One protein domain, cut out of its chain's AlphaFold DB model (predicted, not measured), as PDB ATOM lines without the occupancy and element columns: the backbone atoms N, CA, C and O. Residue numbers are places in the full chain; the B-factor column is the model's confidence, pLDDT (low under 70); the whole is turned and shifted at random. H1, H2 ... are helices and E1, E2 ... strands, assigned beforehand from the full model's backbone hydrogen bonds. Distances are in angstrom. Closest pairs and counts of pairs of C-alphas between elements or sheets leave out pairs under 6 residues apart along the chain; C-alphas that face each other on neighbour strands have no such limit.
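Overview. This is residues 2 to 101 of the 108 residues of an uncharacterized protein of Pseudonocardia sp. CNS-004 (UniProt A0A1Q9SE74). One long helix, H1, sticks out with residues 2 to 21 as an arm from a small body, a strongly twisted, curled sheet of four strands with long loops. The printed part has 100 residues, with named elements H1, E1, E2, E3 and E4 along the chain; the antiparallel sheet has the order E3, E2, E1, E4, and the class is mixed, helices and strands. The whole is loose, with a radius of gyration of the C-alphas of 16.4 A, and spans 58 by 26 by 26 A, the arm making the length.

Arrangement. H1, residues 2 to 30, is only just not on the sheet, with 4 pairs of C-alphas within 10 A; every O i to N i+4 pair in it is within hydrogen-bond range. E1, residues 44 to 50, and E2, residues 69 to 75, form an antiparallel hairpin, with N 46 and O 69 3.0 A apart. E2 and E3, residues 78 to 82, form another at 156 degrees, with N 72 and O 80 3.0 A apart. E4, residues 96 to 101, is antiparallel to E1 at 141 degrees, with N 47 and O 99 2.8 A apart. E1, E2 and E3 are a meander, each strand the antiparallel neighbour of the one before; with E4, paired back to E1, they make a Greek key. Residues 89 to 90 pair antiparallel with residues 57 to 58 and with residues 81 to 82 of E3.

Along the chain. H1 begins at C-alpha 2 (14.492, -5.060, 75.695) and is 42.5 A long. E1 is 18.3 A, E2 17.0 A, E3 12.6 A and E4 15.4 A long, E4 ending at C-alpha 101 (25.676, 12.403, 27.365).

Size, cuts and confidence. The C-alphas farthest apart, of Val 2 and Thr 51, are 58.6 A apart. The printed part has no cut; the links H1 to E1, E1 to E2 and E3 to E4 are long. Mean pLDDT of the printed part is 78.8, with residues 52 to 54 and 92 to 96 among those under 70.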
ATOM      1  N   VAL A   2      13.208  -5.584  76.226       69.12
ATOM      2  CA  VAL A   2      14.492  -5.060  75.695       69.12
ATOM      3  C   VAL A   2      14.810  -5.528  74.263       69.12
ATOM      4  O   VAL A   2      15.220  -4.728  73.430       69.12
ATOM      5  N   THR A   3      14.543  -6.795  73.934       73.50
ATOM      6  CA  THR A   3      14.843  -7.367  72.607       73.50
ATOM      7  C   THR A   3      14.021  -6.735  71.479       73.50
ATOM      8  O   THR A   3      14.548  -6.493  70.401       73.50
ATOM      9  N   ALA A   4      12.748  -6.412  71.728       74.38
ATOM     10  CA  ALA A   4      11.875  -5.796  70.723       74.38
ATOM     11  C   ALA A   4      12.295  -4.351  70.403       74.38
ATOM     12  O   ALA A   4      12.252  -3.936  69.248       74.38
ATOM     13  N   VAL A   5      12.762  -3.608  71.412       82.69
ATOM     14  CA  VAL A   5      13.289  -2.246  71.241       82.69
ATOM     15  C   VAL A   5      14.589  -2.262  70.438       82.69
ATOM     16  O   VAL A   5      14.758  -1.449  69.537       82.69
ATOM     17  N   LEU A   6      15.477  -3.225  70.707       86.94
ATOM     18  CA  LEU A   6      16.726  -3.402  69.959       86.94
ATOM     19  C   LEU A   6      16.479  -3.744  68.487       86.94
ATOM     20  O   LEU A   6      17.083  -3.130  67.614       86.94
ATOM     21  N   VAL A   7      15.556  -4.665  68.201       89.19
ATOM     22  CA  VAL A   7      15.188  -5.007  66.817       89.19
ATOM     23  C   VAL A   7      14.583  -3.798  66.098       89.19
ATOM     24  O   VAL A   7      14.964  -3.514  64.965       89.19
ATOM     25  N   GLY A   8      13.703  -3.043  66.765       89.25
ATOM     26  CA  GLY A   8      13.135  -1.814  66.208       89.25
ATOM     27  C   GLY A   8      14.187  -0.735  65.932       89.25
ATOM     28  O   GLY A   8      14.166  -0.116  64.872       89.25
ATOM     29  N   ALA A   9      15.140  -0.545  66.847       89.31
ATOM     30  CA  ALA A   9      16.225   0.418  66.688       89.31
ATOM     31  C   ALA A   9      17.172   0.038  65.541       89.31
ATOM     32  O   ALA A   9      17.522   0.898  64.738       89.31
ATOM     33  N   ILE A  10      17.537  -1.244  65.426       91.94
ATOM     34  CA  ILE A  10      18.359  -1.750  64.318       91.94
ATOM     35  C   ILE A  10      17.630  -1.534  62.992       91.94
ATOM     36  O   ILE A  10      18.214  -0.994  62.057       91.94
ATOM     37  N   TYR A  11      16.344  -1.885  62.923       89.88
ATOM     38  CA  TYR A  11      15.543  -1.686  61.720       89.88
ATOM     39  C   TYR A  11      15.475  -0.208  61.313       89.88
ATOM     40  O   TYR A  11      15.726   0.138  60.156       89.88
ATOM     41  N   PHE A  12      15.205   0.680  62.269       88.50
ATOM     42  CA  PHE A  12      15.182   2.116  62.016       88.50
ATOM     43  C   PHE A  12      16.538   2.626  61.514       88.50
ATOM     44  O   PHE A  12      16.584   3.336  60.512       88.50
ATOM     45  N   LEU A  13      17.644   2.203  62.139       90.50
ATOM     46  CA  LEU A  13      18.988   2.563  61.687       90.50
ATOM     47  C   LEU A  13      19.229   2.119  60.241       90.50
ATOM     48  O   LEU A  13      19.697   2.909  59.428       90.50
ATOM     49  N   THR A  14      18.869   0.878  59.902       85.88
ATOM     50  CA  THR A  14      19.053   0.365  58.536       85.88
ATOM     51  C   THR A  14      18.238   1.144  57.505       85.88
ATOM     52  O   THR A  14      18.733   1.399  56.410       85.88
ATOM     53  N   MET A  15      17.032   1.597  57.862       82.62
ATOM     54  CA  MET A  15      16.211   2.441  56.988       82.62
ATOM     55  C   MET A  15      16.835   3.819  56.764       82.62
ATOM     56  O   MET A  15      16.862   4.295  55.632       82.62
ATOM     57  N   VAL A  16      17.378   4.447  57.810       84.12
ATOM     58  CA  VAL A  16      18.056   5.748  57.687       84.12
ATOM     59  C   VAL A  16      19.274   5.641  56.768       84.12
ATOM     60  O   VAL A  16      19.411   6.439  55.844       84.12
ATOM     61  N   GLN A  17      20.107   4.614  56.955       80.94
ATOM     62  CA  GLN A  17      21.288   4.386  56.116       80.94
ATOM     63  C   GLN A  17      20.921   4.165  54.636       80.94
ATOM     64  O   GLN A  17      21.597   4.674  53.743       80.94
ATOM     65  N   ALA A  18      19.822   3.457  54.356       76.94
ATOM     66  CA  ALA A  18      19.342   3.259  52.988       76.94
ATOM     67  C   ALA A  18      18.882   4.573  52.329       76.94
ATOM     68  O   ALA A  18      19.132   4.793  51.144       76.94
ATOM     69  N   VAL A  19      18.235   5.463  53.087       75.94
ATOM     70  CA  VAL A  19      17.816   6.781  52.586       75.94
ATOM     71  C   VAL A  19      19.027   7.659  52.276       75.94
ATOM     72  O   VAL A  19      19.068   8.277  51.213       75.94
ATOM     73  N   GLU A  20      20.024   7.690  53.161       75.88
ATOM     74  CA  GLU A  20      21.260   8.452  52.948       75.88
ATOM     75  C   GLU A  20      21.995   8.003  51.681       75.88
ATOM     76  O   GLU A  20      22.416   8.849  50.894       75.88
ATOM     77  N   ALA A  21      22.067   6.692  51.429       74.75
ATOM     78  CA  ALA A  21      22.657   6.149  50.205       74.75
ATOM     79  C   ALA A  21      21.927   6.635  48.938       74.75
ATOM     80  O   ALA A  21      22.563   7.112  48.001       74.75
ATOM     81  N   VAL A  22      20.588   6.603  48.925       74.56
ATOM     82  CA  VAL A  22      19.791   7.098  47.785       74.56
ATOM     83  C   VAL A  22      19.986   8.602  47.564       74.56
ATOM     84  O   VAL A  22      20.015   9.066  46.423       74.56
ATOM     85  N   VAL A  23      20.110   9.384  48.638       75.25
ATOM     86  CA  VAL A  23      20.361  10.830  48.551       75.25
ATOM     87  C   VAL A  23      21.769  11.114  48.029       75.25
ATOM     88  O   VAL A  23      21.925  11.982  47.169       75.25
ATOM     89  N   ALA A  24      22.775  10.375  48.498       73.62
ATOM     90  CA  ALA A  24      24.152  10.499  48.031       73.62
ATOM     91  C   ALA A  24      24.275  10.168  46.537       73.62
ATOM     92  O   ALA A  24      24.892  10.932  45.797       73.62
ATOM     93  N   ASP A  25      23.612   9.105  46.072       77.00
ATOM     94  CA  ASP A  25      23.577   8.750  44.649       77.00
ATOM     95  C   ASP A  25      22.917   9.843  43.802       77.00
ATOM     96  O   ASP A  25      23.446  10.225  42.759       77.00
ATOM     97  N   ARG A  26      21.798  10.424  44.260       72.81
ATOM     98  CA  ARG A  26      21.173  11.573  43.573       72.81
ATOM     99  C   ARG A  26      22.121  12.756  43.477       72.81
ATOM    100  O   ARG A  26      22.261  13.328  42.403       72.81
ATOM    101  N   ALA A  27      22.768  13.114  44.582       71.81
ATOM    102  CA  ALA A  27      23.707  14.225  44.618       71.81
ATOM    103  C   ALA A  27      24.897  13.988  43.677       71.81
ATOM    104  O   ALA A  27      25.293  14.908  42.964       71.81
ATOM    105  N   ALA A  28      25.420  12.759  43.625       74.25
ATOM    106  CA  ALA A  28      26.492  12.388  42.712       74.25
ATOM    107  C   ALA A  28      26.069  12.576  41.253       74.25
ATOM    108  O   ALA A  28      26.796  13.220  40.505       74.25
ATOM    109  N   VAL A  29      24.885  12.096  40.862       75.06
ATOM    110  CA  VAL A  29      24.395  12.250  39.483       75.06
ATOM    111  C   VAL A  29      24.113  13.707  39.127       75.06
ATOM    112  O   VAL A  29      24.511  14.164  38.058       75.06
ATOM    113  N   THR A  30      23.504  14.472  40.033       71.81
ATOM    114  CA  THR A  30      23.269  15.911  39.831       71.81
ATOM    115  C   THR A  30      24.580  16.698  39.718       71.81
ATOM    116  O   THR A  30      24.643  17.681  38.985       71.81
ATOM    117  N   ALA A  31      25.648  16.257  40.389       70.38
ATOM    118  CA  ALA A  31      26.993  16.819  40.252       70.38
ATOM    119  C   ALA A  31      27.739  16.343  38.986       70.38
ATOM    120  O   ALA A  31      28.919  16.648  38.815       70.38
ATOM    121  N   GLY A  32      27.072  15.590  38.104       67.00
ATOM    122  CA  GLY A  32      27.630  15.052  36.865       67.00
ATOM    123  C   GLY A  32      28.210  13.644  36.994       67.00
ATOM    124  O   GLY A  32      28.692  13.100  36.016       67.00
ATOM    125  N   GLY A  33      28.175  13.003  38.156       76.44
ATOM    126  CA  GLY A  33      28.604  11.613  38.312       76.44
ATOM    127  C   GLY A  33      27.701  10.609  37.586       76.44
ATOM    128  O   GLY A  33      26.546  10.880  37.267       76.44
ATOM    129  N   VAL A  34      28.218   9.402  37.357       76.44
ATOM    130  CA  VAL A  34      27.420   8.250  36.908       76.44
ATOM    131  C   VAL A  34      27.249   7.317  38.112       76.44
ATOM    132  O   VAL A  34      28.240   7.078  38.810       76.44
ATOM    133  N   PRO A  35      26.038   6.799  38.393       74.94
ATOM    134  CA  PRO A  35      25.860   5.866  39.498       74.94
ATOM    135  C   PRO A  35      26.650   4.574  39.260       74.94
ATOM    136  O   PRO A  35      27.015   4.245  38.129       74.94
ATOM    137  N   GLN A  36      26.918   3.823  40.327       79.56
ATOM    138  CA  GLN A  36      27.619   2.549  40.191       79.56
ATOM    139  C   GLN A  36      26.757   1.504  39.458       79.56
ATOM    140  O   GLN A  36      25.528   1.533  39.565       79.56
ATOM    141  N   PRO A  37      27.380   0.555  38.731       78.06
ATOM    142  CA  PRO A  37      26.663  -0.569  38.146       78.06
ATOM    143  C   PRO A  37      25.885  -1.357  39.203       78.06
ATOM    144  O   PRO A  37      26.418  -1.687  40.262       78.06
ATOM    145  N   LEU A  38      24.639  -1.707  38.889       68.56
ATOM    146  CA  LEU A  38      23.750  -2.434  39.793       68.56
ATOM    147  C   LEU A  38      23.188  -3.658  39.071       68.56
ATOM    148  O   LEU A  38      22.637  -3.533  37.983       68.56
ATOM    149  N   PHE A  39      23.324  -4.850  39.657       73.75
ATOM    150  CA  PHE A  39      22.827  -6.106  39.066       73.75
ATOM    151  C   PHE A  39      23.302  -6.365  37.619       73.75
ATOM    152  O   PHE A  39      22.573  -6.933  36.812       73.75
ATOM    153  N   GLY A  40      24.521  -5.935  37.272       76.00
ATOM    154  CA  GLY A  40      25.059  -6.057  35.911       76.00
ATOM    155  C   GLY A  40      24.498  -5.040  34.909       76.00
ATOM    156  O   GLY A  40      24.906  -5.049  33.750       76.00
ATOM    157  N   LEU A  41      23.611  -4.140  35.344       75.25
ATOM    158  CA  LEU A  41      23.180  -2.987  34.563       75.25
ATOM    159  C   LEU A  41      24.246  -1.902  34.667       75.25
ATOM    160  O   LEU A  41      24.634  -1.500  35.767       75.25
ATOM    161  N   VAL A  42      24.714  -1.435  33.514       84.94
ATOM    162  CA  VAL A  42      25.669  -0.333  33.418       84.94
ATOM    163  C   VAL A  42      24.869   0.944  33.166       84.94
ATOM    164  O   VAL A  42      24.384   1.128  32.047       84.94
ATOM    165  N   PRO A  43      24.673   1.801  34.184       86.00
ATOM    166  CA  PRO A  43      23.921   3.031  34.011       86.00
ATOM    167  C   PRO A  43      24.637   3.969  33.041       86.00
ATOM    168  O   PRO A  43      25.864   4.078  33.036       86.00
ATOM    169  N   GLN A  44      23.855   4.671  32.231       87.75
ATOM    170  CA  GLN A  44      24.335   5.710  31.325       87.75
ATOM    171  C   GLN A  44      23.536   6.986  31.553       87.75
ATOM    172  O   GLN A  44      22.355   6.924  31.891       87.75
ATOM    173  N   LEU A  45      24.161   8.143  31.355       88.94
ATOM    174  CA  LEU A  45      23.444   9.414  31.372       88.94
ATOM    175  C   LEU A  45      22.853   9.685  29.993       88.94
ATOM    176  O   LEU A  45      23.511   9.488  28.968       88.94
ATOM    177  N   ALA A  46      21.610  10.145  29.968       88.88
ATOM    178  CA  ALA A  46      20.939  10.543  28.742       88.88
ATOM    179  C   ALA A  46      20.053  11.768  28.967       88.88
ATOM    180  O   ALA A  46      19.506  11.957  30.047       88.88
ATOM    181  N   CYS A  47      19.870  12.574  27.930       87.75
ATOM    182  CA  CYS A  47      18.817  13.577  27.856       87.75
ATOM    183  C   CYS A  47      17.581  12.978  27.184       87.75
ATOM    184  O   CYS A  47      17.691  12.246  26.195       87.75
ATOM    185  N   ILE A  48      16.406  13.307  27.720       85.25
ATOM    186  CA  ILE A  48      15.114  12.920  27.153       85.25
ATOM    187  C   ILE A  48      14.777  13.894  26.022       85.25
ATOM    188  O   ILE A  48      14.603  15.086  26.261       85.25
ATOM    189  N   GLU A  49      14.629  13.385  24.802       84.69
ATOM    190  CA  GLU A  49      14.138  14.144  23.653       84.69
ATOM    191  C   GLU A  49      12.643  13.832  23.448       84.69
ATOM    192  O   GLU A  49      12.282  12.710  23.059       84.69
ATOM    193  N   PRO A  50      11.737  14.787  23.737       74.12
ATOM    194  CA  PRO A  50      10.305  14.556  23.618       74.12
ATOM    195  C   PRO A  50       9.919  14.468  22.138       74.12
ATOM    196  O   PRO A  50       9.954  15.475  21.435       74.12
ATOM    197  N   THR A  51       9.503  13.292  21.657       71.75
ATOM    198  CA  THR A  51       9.044  13.135  20.257       71.75
ATOM    199  C   THR A  51       7.522  13.278  20.094       71.75
ATOM    200  O   THR A  51       7.002  13.205  18.985       71.75
ATOM    201  N   GLY A  52       6.817  13.575  21.194       65.69
ATOM    202  CA  GLY A  52       5.361  13.749  21.266       65.69
ATOM    203  C   GLY A  52       4.658  12.535  21.885       65.69
ATOM    204  O   GLY A  52       5.139  11.417  21.777       65.69
ATOM    205  N   GLY A  53       3.525  12.747  22.563       68.38
ATOM    206  CA  GLY A  53       2.754  11.684  23.228       68.38
ATOM    207  C   GLY A  53       2.640  11.849  24.747       68.38
ATOM    208  O   GLY A  53       3.226  12.754  25.340       68.38
ATOM    209  N   THR A  54       1.829  10.994  25.372       69.00
ATOM    210  CA  THR A  54       1.632  10.965  26.828       69.00
ATOM    211  C   THR A  54       2.652  10.033  27.474       69.00
ATOM    212  O   THR A  54       2.826   8.902  27.028       69.00
ATOM    213  N   TYR A  55       3.292  10.498  28.545       73.94
ATOM    214  CA  TYR A  55       4.267   9.727  29.315       73.94
ATOM    215  C   TYR A  55       3.639   9.197  30.602       73.94
ATOM    216  O   TYR A  55       2.847   9.893  31.243       73.94
ATOM    217  N   SER A  56       4.029   7.988  31.001       77.62
ATOM    218  CA  SER A  56       3.682   7.420  32.300       77.62
ATOM    219  C   SER A  56       4.892   7.433  33.234       77.62
ATOM    220  O   SER A  56       6.027   7.157  32.830       77.62
ATOM    221  N   TYR A  57       4.633   7.763  34.499       77.44
ATOM    222  CA  TYR A  57       5.648   7.867  35.542       77.44
ATOM    223  C   TYR A  57       5.239   7.062  36.771       77.44
ATOM    224  O   TYR A  57       4.060   6.997  37.118       77.44
ATOM    225  N   VAL A  58       6.228   6.508  37.469       80.81
ATOM    226  CA  VAL A  58       6.085   6.012  38.840       80.81
ATOM    227  C   VAL A  58       6.765   6.984  39.791       80.81
ATOM    228  O   VAL A  58       7.919   7.368  39.596       80.81
ATOM    229  N   GLY A  59       6.041   7.366  40.842       82.69
ATOM    230  CA  GLY A  59       6.489   8.369  41.801       82.69
ATOM    231  C   GLY A  59       6.216   9.790  41.309       82.69
ATOM    232  O   GLY A  59       5.115  10.094  40.850       82.69
ATOM    233  N   ARG A  60       7.202  10.682  41.451       81.81
ATOM    234  CA  ARG A  60       7.074  12.073  40.997       81.81
ATOM    235  C   ARG A  60       7.231  12.149  39.473       81.81
ATOM    236  O   ARG A  60       8.033  11.395  38.925       81.81
ATOM    237  N   PRO A  61       6.514  13.056  38.787       82.19
ATOM    238  CA  PRO A  61       6.732  13.292  37.364       82.19
ATOM    239  C   PRO A  61       8.206  13.590  37.068       82.19
ATOM    240  O   PRO A  61       8.877  14.272  37.846       82.19
ATOM    241  N   VAL A  62       8.711  13.061  35.957       81.62
ATOM    242  CA  VAL A  62      10.036  13.409  35.431       81.62
ATOM    243  C   VAL A  62       9.835  14.498  34.389       81.62
ATOM    244  O   VAL A  62       9.072  14.302  33.448       81.62
ATOM    245  N   ASP A  63      10.486  15.644  34.565       81.00
ATOM    246  CA  ASP A  63      10.510  16.695  33.550       81.00
ATOM    247  C   ASP A  63      11.666  16.411  32.568       81.00
ATOM    248  O   ASP A  63      12.824  16.393  32.983       81.00
ATOM    249  N   PRO A  64      11.388  16.184  31.271       77.69
ATOM    250  CA  PRO A  64      12.412  15.948  30.253       77.69
ATOM    251  C   PRO A  64      13.486  17.034  30.139       77.69
ATOM    252  O   PRO A  64      14.561  16.769  29.606       77.69
ATOM    253  N   ARG A  65      13.187  18.262  30.577       77.94
ATOM    254  CA  ARG A  65      14.066  19.433  30.435       77.94
ATOM    255  C   ARG A  65      14.906  19.719  31.671       77.94
ATOM    256  O   ARG A  65      15.746  20.612  31.631       77.94
ATOM    257  N   SER A  66      14.657  19.018  32.771       79.12
ATOM    258  CA  SER A  66      15.221  19.391  34.064       79.12
ATOM    259  C   SER A  66      16.677  18.941  34.233       79.12
ATOM    260  O   SER A  66      17.440  19.543  34.983       79.12
ATOM    261  N   GLY A  67      17.110  17.960  33.440       83.19
ATOM    262  CA  GLY A  67      18.509  17.579  33.323       83.19
ATOM    263  C   GLY A  67      18.696  16.148  32.827       83.19
ATOM    264  O   GLY A  67      17.725  15.483  32.447       83.19
ATOM    265  N   PRO A  68      19.950  15.664  32.819       88.06
ATOM    266  CA  PRO A  68      20.251  14.289  32.467       88.06
ATOM    267  C   PRO A  68      19.553  13.304  33.406       88.06
ATOM    268  O   PRO A  68      19.505  13.476  34.625       88.06
ATOM    269  N   VAL A  69      19.040  12.233  32.820       88.00
ATOM    270  CA  VAL A  69      18.451  11.094  33.517       88.00
ATOM    271  C   VAL A  69      19.392   9.900  33.451       88.00
ATOM    272  O   VAL A  69      20.226   9.792  32.550       88.00
ATOM    273  N   VAL A  70      19.238   8.973  34.392       88.44
ATOM    274  CA  VAL A  70      19.960   7.701  34.364       88.44
ATOM    275  C   VAL A  70      19.150   6.689  33.572       88.44
ATOM    276  O   VAL A  70      18.025   6.343  33.934       88.44
ATOM    277  N   TYR A  71      19.746   6.205  32.496       87.69
ATOM    278  CA  TYR A  71      19.242   5.131  31.663       87.69
ATOM    279  C   TYR A  71      19.852   3.797  32.095       87.69
ATOM    280  O   TYR A  71      21.074   3.659  32.171       87.69
ATOM    281  N   PHE A  72      18.993   2.806  32.338       84.06
ATOM    282  CA  PHE A  72      19.403   1.448  32.713       84.06
ATOM    283  C   PHE A  72      19.237   0.423  31.589       84.06
ATOM    284  O   PHE A  72      19.748  -0.689  31.698       84.06
ATOM    285  N   GLY A  73      18.507   0.759  30.524       80.81
ATOM    286  CA  GLY A  73      18.174  -0.189  29.467       80.81
ATOM    287  C   GLY A  73      16.737  -0.068  28.967       80.81
ATOM    288  O   GLY A  73      15.945   0.760  29.426       80.81
ATOM    289  N   ARG A  74      16.394  -0.950  28.026       79.44
ATOM    290  CA  ARG A  74      15.030  -1.150  27.532       79.44
ATOM    291  C   ARG A  74      14.630  -2.607  27.754       79.44
ATOM    292  O   ARG A  74      15.394  -3.500  27.396       79.44
ATOM    293  N   ALA A  75      13.439  -2.836  28.299       72.62
ATOM    294  CA  ALA A  75      12.845  -4.162  28.470       72.62
ATOM    295  C   ALA A  75      11.393  -4.124  27.976       72.62
ATOM    296  O   ALA A  75      10.667  -3.184  28.293       72.62
ATOM    297  N   ASP A  76      10.987  -5.087  27.144       72.06
ATOM    298  CA  ASP A  76       9.625  -5.191  26.587       72.06
ATOM    299  C   ASP A  76       9.091  -3.891  25.945       72.06
ATOM    300  O   ASP A  76       7.932  -3.512  26.090       72.06
ATOM    301  N   GLY A  77       9.965  -3.154  25.246       68.56
ATOM    302  CA  GLY A  77       9.625  -1.877  24.600       68.56
ATOM    303  C   GLY A  77       9.526  -0.674  25.549       68.56
ATOM    304  O   GLY A  77       9.334   0.452  25.087       68.56
ATOM    305  N   ARG A  78       9.724  -0.881  26.853       73.06
ATOM    306  CA  ARG A  78       9.672   0.143  27.900       73.06
ATOM    307  C   ARG A  78      11.074   0.600  28.268       73.06
ATOM    308  O   ARG A  78      11.983  -0.215  28.420       73.06
ATOM    309  N   LEU A  79      11.263   1.912  28.366       78.25
ATOM    310  CA  LEU A  79      12.530   2.492  28.805       78.25
ATOM    311  C   LEU A  79      12.578   2.457  30.333       78.25
ATOM    312  O   LEU A  79      11.615   2.857  30.977       78.25
ATOM    313  N   ALA A  80      13.693   1.998  30.896       80.38
ATOM    314  CA  ALA A  80      13.964   2.098  32.323       80.38
ATOM    315  C   ALA A  80      14.832   3.335  32.563       80.38
ATOM    316  O   ALA A  80      16.048   3.313  32.346       80.38
ATOM    317  N   VAL A  81      14.182   4.428  32.960       84.81
ATOM    318  CA  VAL A  81      14.818   5.736  33.136       84.81
ATOM    319  C   VAL A  81      14.470   6.306  34.500       84.81
ATOM    320  O   VAL A  81      13.299   6.348  34.871       84.81
ATOM    321  N   TRP A  82      15.476   6.792  35.217       87.19
ATOM    322  CA  TRP A  82      15.331   7.424  36.523       87.19
ATOM    323  C   TRP A  82      15.801   8.877  36.495       87.19
ATOM    324  O   TRP A  82      16.894   9.175  36.013       87.19
ATOM    325  N   SER A  83      14.987   9.779  37.042       87.00
ATOM    326  CA  SER A  83      15.378  11.173  37.246       87.00
ATOM    327  C   SER A  83      16.061  11.335  38.603       87.00
ATOM    328  O   SER A  83      15.408  11.108  39.627       87.00
ATOM    329  N   PRO A  84      17.330  11.770  38.650       84.56
ATOM    330  CA  PRO A  84      18.002  12.064  39.915       84.56
ATOM    331  C   PRO A  84      17.343  13.236  40.658       84.56
ATOM    332  O   PRO A  84      17.307  13.251  41.888       84.56
ATOM    333  N   GLU A  85      16.765  14.186  39.924       83.25
ATOM    334  CA  GLU A  85      16.156  15.390  40.482       83.25
ATOM    335  C   GLU A  85      14.789  15.118  41.115       83.25
ATOM    336  O   GLU A  85      14.558  15.437  42.285       83.25
ATOM    337  N   SER A  86      13.866  14.497  40.371       82.12
ATOM    338  CA  SER A  86      12.531  14.212  40.903       82.12
ATOM    339  C   SER A  86      12.487  12.910  41.707       82.12
ATOM    340  O   SER A  86      11.597  12.722  42.542       82.12
ATOM    341  N   GLY A  87      13.444  12.006  41.479       80.69
ATOM    342  CA  GLY A  87      13.433  10.640  41.992       80.69
ATOM    343  C   GLY A  87      12.426   9.725  41.293       80.69
ATOM    344  O   GLY A  87      12.273   8.580  41.717       80.69
ATOM    345  N   GLY A  88      11.711  10.230  40.286       81.25
ATOM    346  CA  GLY A  88      10.705   9.498  39.526       81.25
ATOM    347  C   GLY A  88      11.303   8.563  38.483       81.25
ATOM    348  O   GLY A  88      12.443   8.739  38.044       81.25
ATOM    349  N   VAL A  89      10.503   7.582  38.066       81.62
ATOM    350  CA  VAL A  89      10.852   6.633  37.001       81.62
ATOM    351  C   VAL A  89       9.883   6.813  35.839       81.62
ATOM    352  O   VAL A  89       8.671   6.754  36.042       81.62
ATOM    353  N   LEU A  90      10.399   7.018  34.630       78.25
ATOM    354  CA  LEU A  90       9.595   7.012  33.404       78.25
ATOM    355  C   LEU A  90       9.459   5.566  32.912       78.25
ATOM    356  O   LEU A  90      10.464   4.864  32.828       78.25
ATOM    357  N   LEU A  91       8.227   5.120  32.628       70.00
ATOM    358  CA  LEU A  91       7.931   3.723  32.273       70.00
ATOM    359  C   LEU A  91       7.453   3.508  30.831       70.00
ATOM    360  O   LEU A  91       7.600   2.399  30.319       70.00
ATOM    361  N   ASP A  92       6.902   4.516  30.154       67.81
ATOM    362  CA  ASP A  92       6.487   4.390  28.749       67.81
ATOM    363  C   ASP A  92       7.295   5.325  27.860       67.81
ATOM    364  O   ASP A  92       7.111   6.539  27.830       67.81
ATOM    365  N   GLY A  93       8.222   4.700  27.137       58.03
ATOM    366  CA  GLY A  93       9.203   5.341  26.274       58.03
ATOM    367  C   GLY A  93       9.069   4.931  24.812       58.03
ATOM    368  O   GLY A  93      10.079   4.862  24.112       58.03
ATOM    369  N   GLN A  94       7.861   4.587  24.348       54.09
ATOM    370  CA  GLN A  94       7.646   4.292  22.923       54.09
ATOM    371  C   GLN A  94       7.832   5.536  22.037       54.09
ATOM    372  O   GLN A  94       8.157   5.388  20.865       54.09
ATOM    373  N   ALA A  95       7.719   6.743  22.605       49.91
ATOM    374  CA  ALA A  95       7.877   8.018  21.901       49.91
ATOM    375  C   ALA A  95       8.977   8.911  22.509       49.91
ATOM    376  O   ALA A  95       8.863  10.140  22.562       49.91
ATOM    377  N   THR A  96      10.054   8.303  22.999       67.06
ATOM    378  CA  THR A  96      11.176   9.045  23.579       67.06
ATOM    379  C   THR A  96      12.451   8.711  22.827       67.06
ATOM    380  O   THR A  96      12.889   7.558  22.828       67.06
ATOM    381  N   ALA A  97      13.046   9.720  22.193       75.06
ATOM    382  CA  ALA A  97      14.432   9.647  21.767       75.06
ATOM    383  C   ALA A  97      15.320   9.950  22.984       75.06
ATOM    384  O   ALA A  97      14.953  10.731  23.864       75.06
ATOM    385  N   LEU A  98      16.455   9.263  23.084       85.00
ATOM    386  CA  LEU A  98      17.446   9.497  24.128       85.00
ATOM    387  C   LEU A  98      18.736   9.950  23.463       85.00
ATOM    388  O   LEU A  98      19.242   9.271  22.567       85.00
ATOM    389  N   ARG A  99      19.291  11.058  23.945       89.00
ATOM    390  CA  ARG A  99      20.635  11.505  23.585       89.00
ATOM    391  C   ARG A  99      21.575  11.185  24.732       89.00
ATOM    392  O   ARG A  99      21.469  11.795  25.788       89.00
ATOM    393  N   PHE A 100      22.466  10.217  24.545       88.88
ATOM    394  CA  PHE A 100      23.464   9.870  25.559       88.88
ATOM    395  C   PHE A 100      24.476  10.999  25.730       88.88
ATOM    396  O   PHE A 100      24.896  11.615  24.750       88.88
ATOM    397  N   VAL A 101      24.840  11.264  26.980       89.00
ATOM    398  CA  VAL A 101      25.676  12.403  27.365       89.00
ATOM    399  C   VAL A 101      26.750  11.997  28.366       89.00
ATOM    400  O   VAL A 101      26.681  10.929  28.979       89.00
TER     401      VAL A 101